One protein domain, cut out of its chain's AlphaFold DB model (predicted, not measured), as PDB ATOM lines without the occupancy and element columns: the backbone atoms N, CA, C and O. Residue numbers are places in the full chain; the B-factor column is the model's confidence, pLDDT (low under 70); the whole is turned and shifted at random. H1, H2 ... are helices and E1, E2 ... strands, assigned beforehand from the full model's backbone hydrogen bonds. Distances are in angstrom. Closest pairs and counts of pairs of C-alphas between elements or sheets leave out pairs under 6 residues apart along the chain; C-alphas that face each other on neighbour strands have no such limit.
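This is residues 4 to 75 of the 75 residues of an uncharacterized protein of Methanomassiliicoccales archaeon PtaU1.Bin030 (UniProt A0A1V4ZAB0). A strongly twisted sheet of four strands, curled like part of a barrel, has helix H1 packed on it, mostly over E3 and E4; a second helix, H2, follows the last strand, grazes the sheet with its first residues, 62 to 66, and then sticks out with residues 67 to 75. The printed part has 72 residues, and its two named helices and four named strands come in the order E1 H1 E2 E3 E4 H2. The sheet runs E1 E4 E3 E2, antiparallel throughout, and the class is mixed, helices and strands. The whole is compact, with a radius of gyration of the C-alphas of 12.5 A and spans of 30 by 26 by 20 A.

Start at E1, residues 4 to 10, an edge strand; its neighbour is E4, residues 50 to 57, antiparallel at 160 degrees, with N 7 and O 53 at 2.8 A. H1, residues 14 to 26, is on the sheet: look for its closest C-alphas to E4 at Ala 16 and Tyr 51, 6.3 A apart. E2, residues 30 to 32, is the other edge strand, and it forms a hairpin with E3, residues 37 to 46, where N 31 and O 39 are 2.8 A apart. E3 and E4 form the next hairpin, at 146 degrees, with N 42 and O 54 at 2.8 A. E2, E3 and E4 are a meander, each strand the antiparallel neighbour of the one before. E3 bends by 64 degrees at residue 43, and nearby you find its closest C-alphas to H1, those of Tyr 20 and Ala 44, 5.9 A apart. H2, residues 62 to 73, only grazes the sheet; its closest C-alphas to E3 are those of Met 38 and Thr 62, 5.4 A apart. H1 and H2 are apart, as are E1 and E2. In H1 and H2 every O i to N i+4 pair is within hydrogen-bond range.

Find C-alpha 4 at (-47.304, -11.637, 28.788); from there E1 runs 19.8 A to Pro 10. H1 begins at C-alpha 14, (-27.753, -2.116, 32.204), and covers 17.6 A to Glu 26. E2 spans 6.7 A from Pro 30 to Gly 32, E3 23.2 A from Thr 37 to Lys 46, and E4 21.9 A from Gly 50 to Val 57. H2 runs 16.6 A from Thr 62 to C-alpha 73 at (-45.431, 8.410, 29.145).

The two C-alphas farthest apart are those of Val 25 and Lys 75, at 37.6 A. The printed part has no cut, and its five links between named elements are tight. Residues 67 to 75 stand free, and residue 75 is the chain's last. The mean pLDDT of the printed part is 87.3; look for values under 70 at residues 72 to 75.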
ATOM      1  N   PHE A   4     -48.708 -11.865  29.068       89.06
ATOM      2  CA  PHE A   4     -47.304 -11.637  28.788       89.06
ATOM      3  C   PHE A   4     -47.080 -10.202  28.345       89.06
ATOM      4  O   PHE A   4     -47.762  -9.717  27.441       89.06
ATOM      5  N   ILE A   5     -46.078  -9.557  28.934       88.44
ATOM      6  CA  ILE A   5     -45.564  -8.272  28.462       88.44
ATOM      7  C   ILE A   5     -44.238  -8.498  27.737       88.44
ATOM      8  O   ILE A   5     -43.462  -9.395  28.078       88.44
ATOM      9  N   ARG A   6     -43.986  -7.695  26.703       92.06
ATOM     10  CA  ARG A   6     -42.722  -7.700  25.966       92.06
ATOM     11  C   ARG A   6     -42.025  -6.371  26.189       92.06
ATOM     12  O   ARG A   6     -42.534  -5.338  25.771       92.06
ATOM     13  N   ILE A   7     -40.853  -6.429  26.798       90.94
ATOM     14  CA  ILE A   7     -39.989  -5.279  27.031       90.94
ATOM     15  C   ILE A   7     -38.908  -5.307  25.956       90.94
ATOM     16  O   ILE A   7     -38.245  -6.327  25.755       90.94
ATOM     17  N   ILE A   8     -38.767  -4.201  25.232       94.06
ATOM     18  CA  ILE A   8     -37.703  -3.997  24.253       94.06
ATOM     19  C   ILE A   8     -36.855  -2.857  24.787       94.06
ATOM     20  O   ILE A   8     -37.368  -1.761  24.997       94.06
ATOM     21  N   SER A   9     -35.581  -3.136  25.022       95.31
ATOM     22  CA  SER A   9     -34.662  -2.177  25.614       95.31
ATOM     23  C   SER A   9     -33.369  -2.091  24.797       95.31
ATOM     24  O   SER A   9     -32.923  -3.117  24.273       95.31
ATOM     25  N   PRO A  10     -32.772  -0.896  24.630       96.50
ATOM     26  CA  PRO A  10     -31.523  -0.730  23.894       96.50
ATOM     27  C   PRO A  10     -30.347  -1.472  24.544       96.50
ATOM     28  O   PRO A  10     -30.321  -1.729  25.744       96.50
ATOM     29  N   ILE A  11     -29.319  -1.773  23.746       96.12
ATOM     30  CA  ILE A  11     -28.141  -2.545  24.187       96.12
ATOM     31  C   ILE A  11     -27.357  -1.905  25.346       96.12
ATOM     32  O   ILE A  11     -26.632  -2.609  26.040       96.12
ATOM     33  N   GLN A  12     -27.479  -0.590  25.561       96.50
ATOM     34  CA  GLN A  12     -26.800   0.119  26.653       96.50
ATOM     35  C   GLN A  12     -27.570   0.092  27.984       96.50
ATOM     36  O   GLN A  12     -27.059   0.603  28.982       96.50
ATOM     37  N   ASP A  13     -28.792  -0.446  28.011       95.75
ATOM     38  CA  ASP A  13     -29.573  -0.549  29.238       95.75
ATOM     39  C   ASP A  13     -29.014  -1.656  30.136       95.75
ATOM     40  O   ASP A  13     -29.174  -2.852  29.877       95.75
ATOM     41  N   LYS A  14     -28.368  -1.226  31.220       95.06
ATOM     42  CA  LYS A  14     -27.753  -2.116  32.204       95.06
ATOM     43  C   LYS A  14     -28.774  -2.961  32.955       95.06
ATOM     44  O   LYS A  14     -28.473  -4.101  33.272       95.06
ATOM     45  N   HIS A  15     -29.979  -2.448  33.202       92.81
ATOM     46  CA  HIS A  15     -31.007  -3.226  33.892       92.81
ATOM     47  C   HIS A  15     -31.522  -4.353  32.998       92.81
ATOM     48  O   HIS A  15     -31.717  -5.478  33.455       92.81
ATOM     49  N   ALA A  16     -31.705  -4.075  31.705       94.50
ATOM     50  CA  ALA A  16     -32.074  -5.101  30.738       94.50
ATOM     51  C   ALA A  16     -30.964  -6.147  30.542       94.50
ATOM     52  O   ALA A  16     -31.268  -7.336  30.428       94.50
ATOM     53  N   GLU A  17     -29.696  -5.721  30.546       96.19
ATOM     54  CA  GLU A  17     -28.538  -6.619  30.527       96.19
ATOM     55  C   GLU A  17     -28.498  -7.523  31.764       96.19
ATOM     56  O   GLU A  17     -28.468  -8.742  31.613       96.19
ATOM     57  N   GLU A  18     -28.591  -6.956  32.968       95.06
ATOM     58  CA  GLU A  18     -28.599  -7.705  34.231       95.06
ATOM     59  C   GLU A  18     -29.738  -8.736  34.273       95.06
ATOM     60  O   GLU A  18     -29.522  -9.895  34.632       95.06
ATOM     61  N   MET A  19     -30.948  -8.354  33.847       94.88
ATOM     62  CA  MET A  19     -32.087  -9.277  33.768       94.88
ATOM     63  C   MET A  19     -31.857 -10.400  32.748       94.88
ATOM     64  O   MET A  19     -32.176 -11.559  33.024       94.88
ATOM     65  N   TYR A  20     -31.297 -10.080  31.575       96.44
ATOM     66  CA  TYR A  20     -30.959 -11.071  30.552       96.44
ATOM     67  C   TYR A  20     -29.909 -12.067  31.060       96.44
ATOM     68  O   TYR A  20     -30.088 -13.280  30.930       96.44
ATOM     69  N   GLU A  21     -28.821 -11.574  31.651       95.88
ATOM     70  CA  GLU A  21     -27.748 -12.416  32.180       95.88
ATOM     71  C   GLU A  21     -28.262 -13.313  33.299       95.88
ATOM     72  O   GLU A  21     -28.066 -14.528  33.258       95.88
ATOM     73  N   ARG A  22     -29.014 -12.751  34.247       95.31
ATOM     74  CA  ARG A  22     -29.594 -13.528  35.339       95.31
ATOM     75  C   ARG A  22     -30.514 -14.630  34.827       95.31
ATOM     76  O   ARG A  22     -30.354 -15.783  35.214       95.31
ATOM     77  N   PHE A  23     -31.434 -14.311  33.917       96.31
ATOM     78  CA  PHE A  23     -32.336 -15.313  33.351       96.31
ATOM     79  C   PHE A  23     -31.585 -16.399  32.568       96.31
ATOM     80  O   PHE A  23     -31.920 -17.573  32.681       96.31
ATOM     81  N   THR A  24     -30.559 -16.039  31.795       94.38
ATOM     82  CA  THR A  24     -29.800 -17.016  30.994       94.38
ATOM     83  C   THR A  24     -28.879 -17.907  31.827       94.38
ATOM     84  O   THR A  24     -28.656 -19.056  31.448       94.38
ATOM     85  N   VAL A  25     -28.370 -17.413  32.959       94.62
ATOM     86  CA  VAL A  25     -27.504 -18.174  33.873       94.62
ATOM     87  C   VAL A  25     -28.321 -18.997  34.872       94.62
ATOM     88  O   VAL A  25     -28.048 -20.181  35.059       94.62
ATOM     89  N   GLU A  26     -29.312 -18.384  35.519       92.25
ATOM     90  CA  GLU A  26     -30.086 -18.995  36.610       92.25
ATOM     91  C   GLU A  26     -31.355 -19.707  36.109       92.25
ATOM     92  O   GLU A  26     -31.949 -20.497  36.842       92.25
ATOM     93  N   GLY A  27     -31.795 -19.436  34.874       89.62
ATOM     94  CA  GLY A  27     -33.072 -19.917  34.331       89.62
ATOM     95  C   GLY A  27     -34.295 -19.201  34.913       89.62
ATOM     96  O   GLY A  27     -35.428 -19.610  34.663       89.62
ATOM     97  N   TYR A  28     -34.078 -18.160  35.720       89.12
ATOM     98  CA  TYR A  28     -35.110 -17.475  36.485       89.12
ATOM     99  C   TYR A  28     -34.734 -16.011  36.718       89.12
ATOM    100  O   TYR A  28     -33.599 -15.699  37.067       89.12
ATOM    101  N   CYS A  29     -35.695 -15.101  36.552       93.31
ATOM    102  CA  CYS A  29     -35.522 -13.699  36.915       93.31
ATOM    103  C   CYS A  29     -36.886 -13.081  37.270       93.31
ATOM    104  O   CYS A  29     -37.770 -13.064  36.409       93.31
ATOM    105  N   PRO A  30     -37.090 -12.583  38.504       91.88
ATOM    106  CA  PRO A  30     -38.281 -11.816  38.847       91.88
ATOM    107  C   PRO A  30     -38.268 -10.457  38.142       91.88
ATOM    108  O   PRO A  30     -37.209  -9.879  37.902       91.88
ATOM    109  N   PHE A  31     -39.454  -9.957  37.821       89.88
ATOM    110  CA  PHE A  31     -39.684  -8.637  37.252       89.88
ATOM    111  C   PHE A  31     -40.687  -7.879  38.118       89.88
ATOM    112  O   PHE A  31     -41.721  -8.427  38.507       89.88
ATOM    113  N   GLY A  32     -40.390  -6.618  38.404       85.25
ATOM    114  CA  GLY A  32     -41.207  -5.764  39.251       85.25
ATOM    115  C   GLY A  32     -40.361  -4.724  39.969       85.25
ATOM    116  O   GLY A  32     -39.269  -4.382  39.515       85.25
ATOM    117  N   THR A  33     -40.873  -4.225  41.085       80.75
ATOM    118  CA  THR A  33     -40.163  -3.301  41.972       80.75
ATOM    119  C   THR A  33     -39.637  -4.049  43.196       80.75
ATOM    120  O   THR A  33     -39.987  -5.208  43.424       80.75
ATOM    121  N   ASP A  34     -38.843  -3.372  44.026       78.88
ATOM    122  CA  ASP A  34     -38.374  -3.923  45.307       78.88
ATOM    123  C   ASP A  34     -39.530  -4.324  46.245       78.88
ATOM    124  O   ASP A  34     -39.370  -5.178  47.115       78.88
ATOM    125  N   GLU A  35     -40.707  -3.720  46.059       79.94
ATOM    126  CA  GLU A  35     -41.893  -3.923  46.895       79.94
ATOM    127  C   GLU A  35     -42.904  -4.905  46.283       79.94
ATOM    128  O   GLU A  35     -43.716  -5.479  47.009       79.94
ATOM    129  N   LEU A  36     -42.866  -5.118  44.961       80.12
ATOM    130  CA  LEU A  36     -43.856  -5.917  44.243       80.12
ATOM    131  C   LEU A  36     -43.219  -6.745  43.126       80.12
ATOM    132  O   LEU A  36     -42.728  -6.205  42.135       80.12
ATOM    133  N   THR A  37     -43.337  -8.072  43.227       85.81
ATOM    134  CA  THR A  37     -43.045  -8.977  42.106       85.81
ATOM    135  C   THR A  37     -44.251  -9.037  41.177       85.81
ATOM    136  O   THR A  37     -45.260  -9.664  41.483       85.81
ATOM    137  N   MET A  38     -44.131  -8.389  40.026       87.81
ATOM    138  CA  MET A  38     -45.177  -8.315  39.006       87.81
ATOM    139  C   MET A  38     -45.223  -9.576  38.137       87.81
ATOM    140  O   MET A  38     -46.282 -10.012  37.677       87.81
ATOM    141  N   GLY A  39     -44.056 -10.174  37.902       91.25
ATOM    142  CA  GLY A  39     -43.914 -11.276  36.969       91.25
ATOM    143  C   GLY A  39     -42.560 -11.961  37.023       91.25
ATOM    144  O   GLY A  39     -41.698 -11.632  37.837       91.25
ATOM    145  N   PHE A  40     -42.373 -12.896  36.101       93.25
ATOM    146  CA  PHE A  40     -41.105 -13.581  35.879       93.25
ATOM    147  C   PHE A  40     -40.737 -13.542  34.404       93.25
ATOM    148  O   PHE A  40     -41.602 -13.656  33.534       93.25
ATOM    149  N   ILE A  41     -39.450 -13.386  34.104       95.19
ATOM    150  CA  ILE A  41     -38.962 -13.523  32.732       95.19
ATOM    151  C   ILE A  41     -39.214 -14.965  32.274       95.19
ATOM    152  O   ILE A  41     -38.795 -15.915  32.929       95.19
ATOM    153  N   ALA A  42     -39.913 -15.110  31.151       94.94
ATOM    154  CA  ALA A  42     -40.269 -16.379  30.526       94.94
ATOM    155  C   ALA A  42     -39.459 -16.654  29.246       94.94
ATOM    156  O   ALA A  42     -39.329 -17.802  28.828       94.94
ATOM    157  N   ASP A  43     -38.941 -15.608  28.596       96.12
ATOM    158  CA  ASP A  43     -38.015 -15.701  27.460       96.12
ATOM    159  C   ASP A  43     -37.154 -14.433  27.410       96.12
ATOM    160  O   ASP A  43     -37.630 -13.339  27.727       96.12
ATOM    161  N   ALA A  44     -35.901 -14.563  26.986       96.25
ATOM    162  CA  ALA A  44     -34.972 -13.448  26.870       96.25
ATOM    163  C   ALA A  44     -34.078 -13.622  25.641       96.25
ATOM    164  O   ALA A  44     -33.491 -14.681  25.416       96.25
ATOM    165  N   LYS A  45     -33.948 -12.565  24.837       96.50
ATOM    166  CA  LYS A  45     -33.112 -12.552  23.631       96.50
ATOM    167  C   LYS A  45     -32.231 -11.316  23.601       96.50
ATOM    168  O   LYS A  45     -32.710 -10.209  23.835       96.50
ATOM    169  N   LYS A  46     -30.967 -11.510  23.229       96.00
ATOM    170  CA  LYS A  46     -30.011 -10.441  22.935       96.00
ATOM    171  C   LYS A  46     -29.820 -10.329  21.423       96.00
ATOM    172  O   LYS A  46     -29.670 -11.334  20.731       96.00
ATOM    173  N   SER A  47     -29.833  -9.103  20.918       92.19
ATOM    174  CA  SER A  47     -29.534  -8.744  19.529       92.19
ATOM    175  C   SER A  47     -28.482  -7.632  19.497       92.19
ATOM    176  O   SER A  47     -28.086  -7.127  20.546       92.19
ATOM    177  N   LEU A  48     -28.036  -7.226  18.304       91.44
ATOM    178  CA  LEU A  48     -27.136  -6.072  18.160       91.44
ATOM    179  C   LEU A  48     -27.798  -4.748  18.580       91.44
ATOM    180  O   LEU A  48     -27.103  -3.823  18.983       91.44
ATOM    181  N   GLU A  49     -29.127  -4.663  18.495       91.38
ATOM    182  CA  GLU A  49     -29.894  -3.453  18.812       91.38
ATOM    183  C   GLU A  49     -30.274  -3.372  20.299       91.38
ATOM    184  O   GLU A  49     -30.526  -2.285  20.817       91.38
ATOM    185  N   GLY A  50     -30.258  -4.506  21.008       96.12
ATOM    186  CA  GLY A  50     -30.569  -4.561  22.430       96.12
ATOM    187  C   GLY A  50     -31.214  -5.860  22.885       96.12
ATOM    188  O   GLY A  50     -31.000  -6.928  22.299       96.12
ATOM    189  N   TYR A  51     -32.005  -5.747  23.942       97.25
ATOM    190  CA  TYR A  51     -32.610  -6.847  24.677       97.25
ATOM    191  C   TYR A  51     -34.112  -6.918  24.420       97.25
ATOM    192  O   TYR A  51     -34.818  -5.909  24.390       97.25
ATOM    193  N   ILE A  52     -34.609  -8.138  24.255       96.38
ATOM    194  CA  ILE A  52     -36.033  -8.443  24.183       96.38
ATOM    195  C   ILE A  52     -36.340  -9.402  25.325       96.38
ATOM    196  O   ILE A  52     -35.913 -10.555  25.289       96.38
ATOM    197  N   LEU A  53     -37.101  -8.932  26.309       95.50
ATOM    198  CA  LEU A  53     -37.513  -9.707  27.475       95.50
ATOM    199  C   LEU A  53     -39.020  -9.955  27.406       95.50
ATOM    200  O   LEU A  53     -39.807  -9.026  27.203       95.50
ATOM    201  N   LYS A  54     -39.434 -11.209  27.556       95.31
ATOM    202  CA  LYS A  54     -40.835 -11.603  27.692       95.31
ATOM    203  C   LYS A  54     -41.089 -11.920  29.156       95.31
ATOM    204  O   LYS A  54     -40.447 -12.815  29.693       95.31
ATOM    205  N   VAL A  55     -42.032 -11.224  29.775       93.25
ATOM    206  CA  VAL A  55     -42.390 -11.426  31.182       93.25
ATOM    207  C   VAL A  55     -43.770 -12.055  31.257       93.25
ATOM    208  O   VAL A  55     -44.702 -11.545  30.638       93.25
ATOM    209  N   GLU A  56     -43.895 -13.148  31.996       92.56
ATOM    210  CA  GLU A  56     -45.176 -13.685  32.441       92.56
ATOM    211  C   GLU A  56     -45.636 -12.912  33.674       92.56
ATOM    212  O   GLU A  56     -44.955 -12.902  34.699       92.56
ATOM    213  N   VAL A  57     -46.775 -12.237  33.561       89.31
ATOM    214  CA  VAL A  57     -47.371 -11.472  34.653       89.31
ATOM    215  C   VAL A  57     -48.158 -12.426  35.537       89.31
ATOM    216  O   VAL A  57     -49.095 -13.076  35.070       89.31
ATOM    217  N   VAL A  58     -47.794 -12.485  36.817       85.69
ATOM    218  CA  VAL A  58     -48.438 -13.373  37.799       85.69
ATOM    219  C   VAL A  58     -49.284 -12.615  38.817       85.69
ATOM    220  O   VAL A  58     -50.169 -13.210  39.428       85.69
ATOM    221  N   ASP A  59     -49.058 -11.307  38.979       79.00
ATOM    222  CA  ASP A  59     -49.821 -10.471  39.903       79.00
ATOM    223  C   ASP A  59     -50.776  -9.542  39.146       79.00
ATOM    224  O   ASP A  59     -50.366  -8.745  38.299       79.00
ATOM    225  N   SER A  60     -52.067  -9.611  39.480       72.12
ATOM    226  CA  SER A  60     -53.105  -8.753  38.903       72.12
ATOM    227  C   SER A  60     -52.931  -7.258  39.212       72.12
ATOM    228  O   SER A  60     -53.424  -6.423  38.458       72.12
ATOM    229  N   SER A  61     -52.216  -6.892  40.276       72.75
ATOM    230  CA  SER A  61     -51.896  -5.490  40.587       72.75
ATOM    231  C   SER A  61     -50.960  -4.858  39.547       72.75
ATOM    232  O   SER A  61     -51.016  -3.651  39.308       72.75
ATOM    233  N   THR A  62     -50.195  -5.680  38.819       71.12
ATOM    234  CA  THR A  62     -49.361  -5.251  37.686       71.12
ATOM    235  C   THR A  62     -50.170  -4.504  36.627       71.12
ATOM    236  O   THR A  62     -49.666  -3.564  36.020       71.12
ATOM    237  N   PHE A  63     -51.438  -4.865  36.401       73.06
ATOM    238  CA  PHE A  63     -52.268  -4.173  35.409       73.06
ATOM    239  C   PHE A  63     -52.575  -2.729  35.795       73.06
ATOM    240  O   PHE A  63     -52.676  -1.875  34.914       73.06
ATOM    241  N   GLU A  64     -52.750  -2.448  37.086       72.94
ATOM    242  CA  GLU A  64     -52.967  -1.080  37.555       72.94
ATOM    243  C   GLU A  64     -51.686  -0.263  37.416       72.94
ATOM    244  O   GLU A  64     -51.724   0.817  36.834       72.94
ATOM    245  N   TYR A  65     -50.543  -0.835  37.804       72.75
ATOM    246  CA  TYR A  65     -49.237  -0.202  37.623       72.75
ATOM    247  C   TYR A  65     -48.928   0.118  36.150       72.75
ATOM    248  O   TYR A  65     -48.517   1.230  35.821       72.75
ATOM    249  N   MET A  66     -49.192  -0.817  35.231       73.75
ATOM    250  CA  MET A  66     -48.978  -0.597  33.794       73.75
ATOM    251  C   MET A  66     -49.865   0.529  33.245       73.75
ATOM    252  O   MET A  66     -49.391   1.356  32.468       73.75
ATOM    253  N   LYS A  67     -51.125   0.625  33.695       74.88
ATOM    254  CA  LYS A  67     -52.014   1.746  33.335       74.88
ATOM    255  C   LYS A  67     -51.513   3.089  33.863       74.88
ATOM    256  O   LYS A  67     -51.787   4.122  33.252       74.88
ATOM    257  N   GLU A  68     -50.854   3.111  35.016       77.38
ATOM    258  CA  GLU A  68     -50.248   4.333  35.549       77.38
ATOM    259  C   GLU A  68     -49.006   4.744  34.755       77.38
ATOM    260  O   GLU A  68     -48.882   5.919  34.406       77.38
ATOM    261  N   LEU A  69     -48.149   3.787  34.386       71.31
ATOM    262  CA  LEU A  69     -46.984   4.025  33.528       71.31
ATOM    263  C   LEU A  69     -47.368   4.611  32.165       71.31
ATOM    264  O   LEU A  69     -46.764   5.594  31.739       71.31
ATOM    265  N   GLU A  70     -48.386   4.056  31.498       73.38
ATOM    266  CA  GLU A  70     -48.879   4.584  30.215       73.38
ATOM    267  C   GLU A  70     -49.263   6.068  30.326       73.38
ATOM    268  O   GLU A  70     -48.820   6.886  29.522       73.38
ATOM    269  N   LYS A  71     -49.984   6.455  31.386       75.06
ATOM    270  CA  LYS A  71     -50.366   7.859  31.626       75.06
ATOM    271  C   LYS A  71     -49.175   8.785  31.868       75.06
ATOM    272  O   LYS A  71     -49.276   9.981  31.603       75.06
ATOM    273  N   MET A  72     -48.082   8.273  32.436       69.38
ATOM    274  CA  MET A  72     -46.868   9.060  32.668       69.38
ATOM    275  C   MET A  72     -46.073   9.284  31.379       69.38
ATOM    276  O   MET A  72     -45.434  10.323  31.257       69.38
ATOM    277  N   LEU A  73     -46.129   8.341  30.434       67.44
ATOM    278  CA  LEU A  73     -45.431   8.410  29.145       67.44
ATOM    279  C   LEU A  73     -46.166   9.262  28.094       67.44
ATOM    280  O   LEU A  73     -45.555   9.681  27.116       67.44
ATOM    281  N   GLU A  74     -47.460   9.531  28.286       68.31
ATOM    282  CA  GLU A  74     -48.265  10.415  27.427       68.31
ATOM    283  C   GLU A  74     -48.102  11.924  27.737       68.31
ATOM    284  O   GLU A  74     -48.750  12.755  27.094       68.31
ATOM    285  N   LYS A  75     -47.256  12.299  28.707       46.31
ATOM    286  CA  LYS A  75     -46.923  13.693  29.061       46.31
ATOM    287  C   LYS A  75     -45.541  14.103  28.572       46.31
ATOM    288  O   LYS A  75     -45.414  15.291  28.199       46.31
TER     289      LYS A  75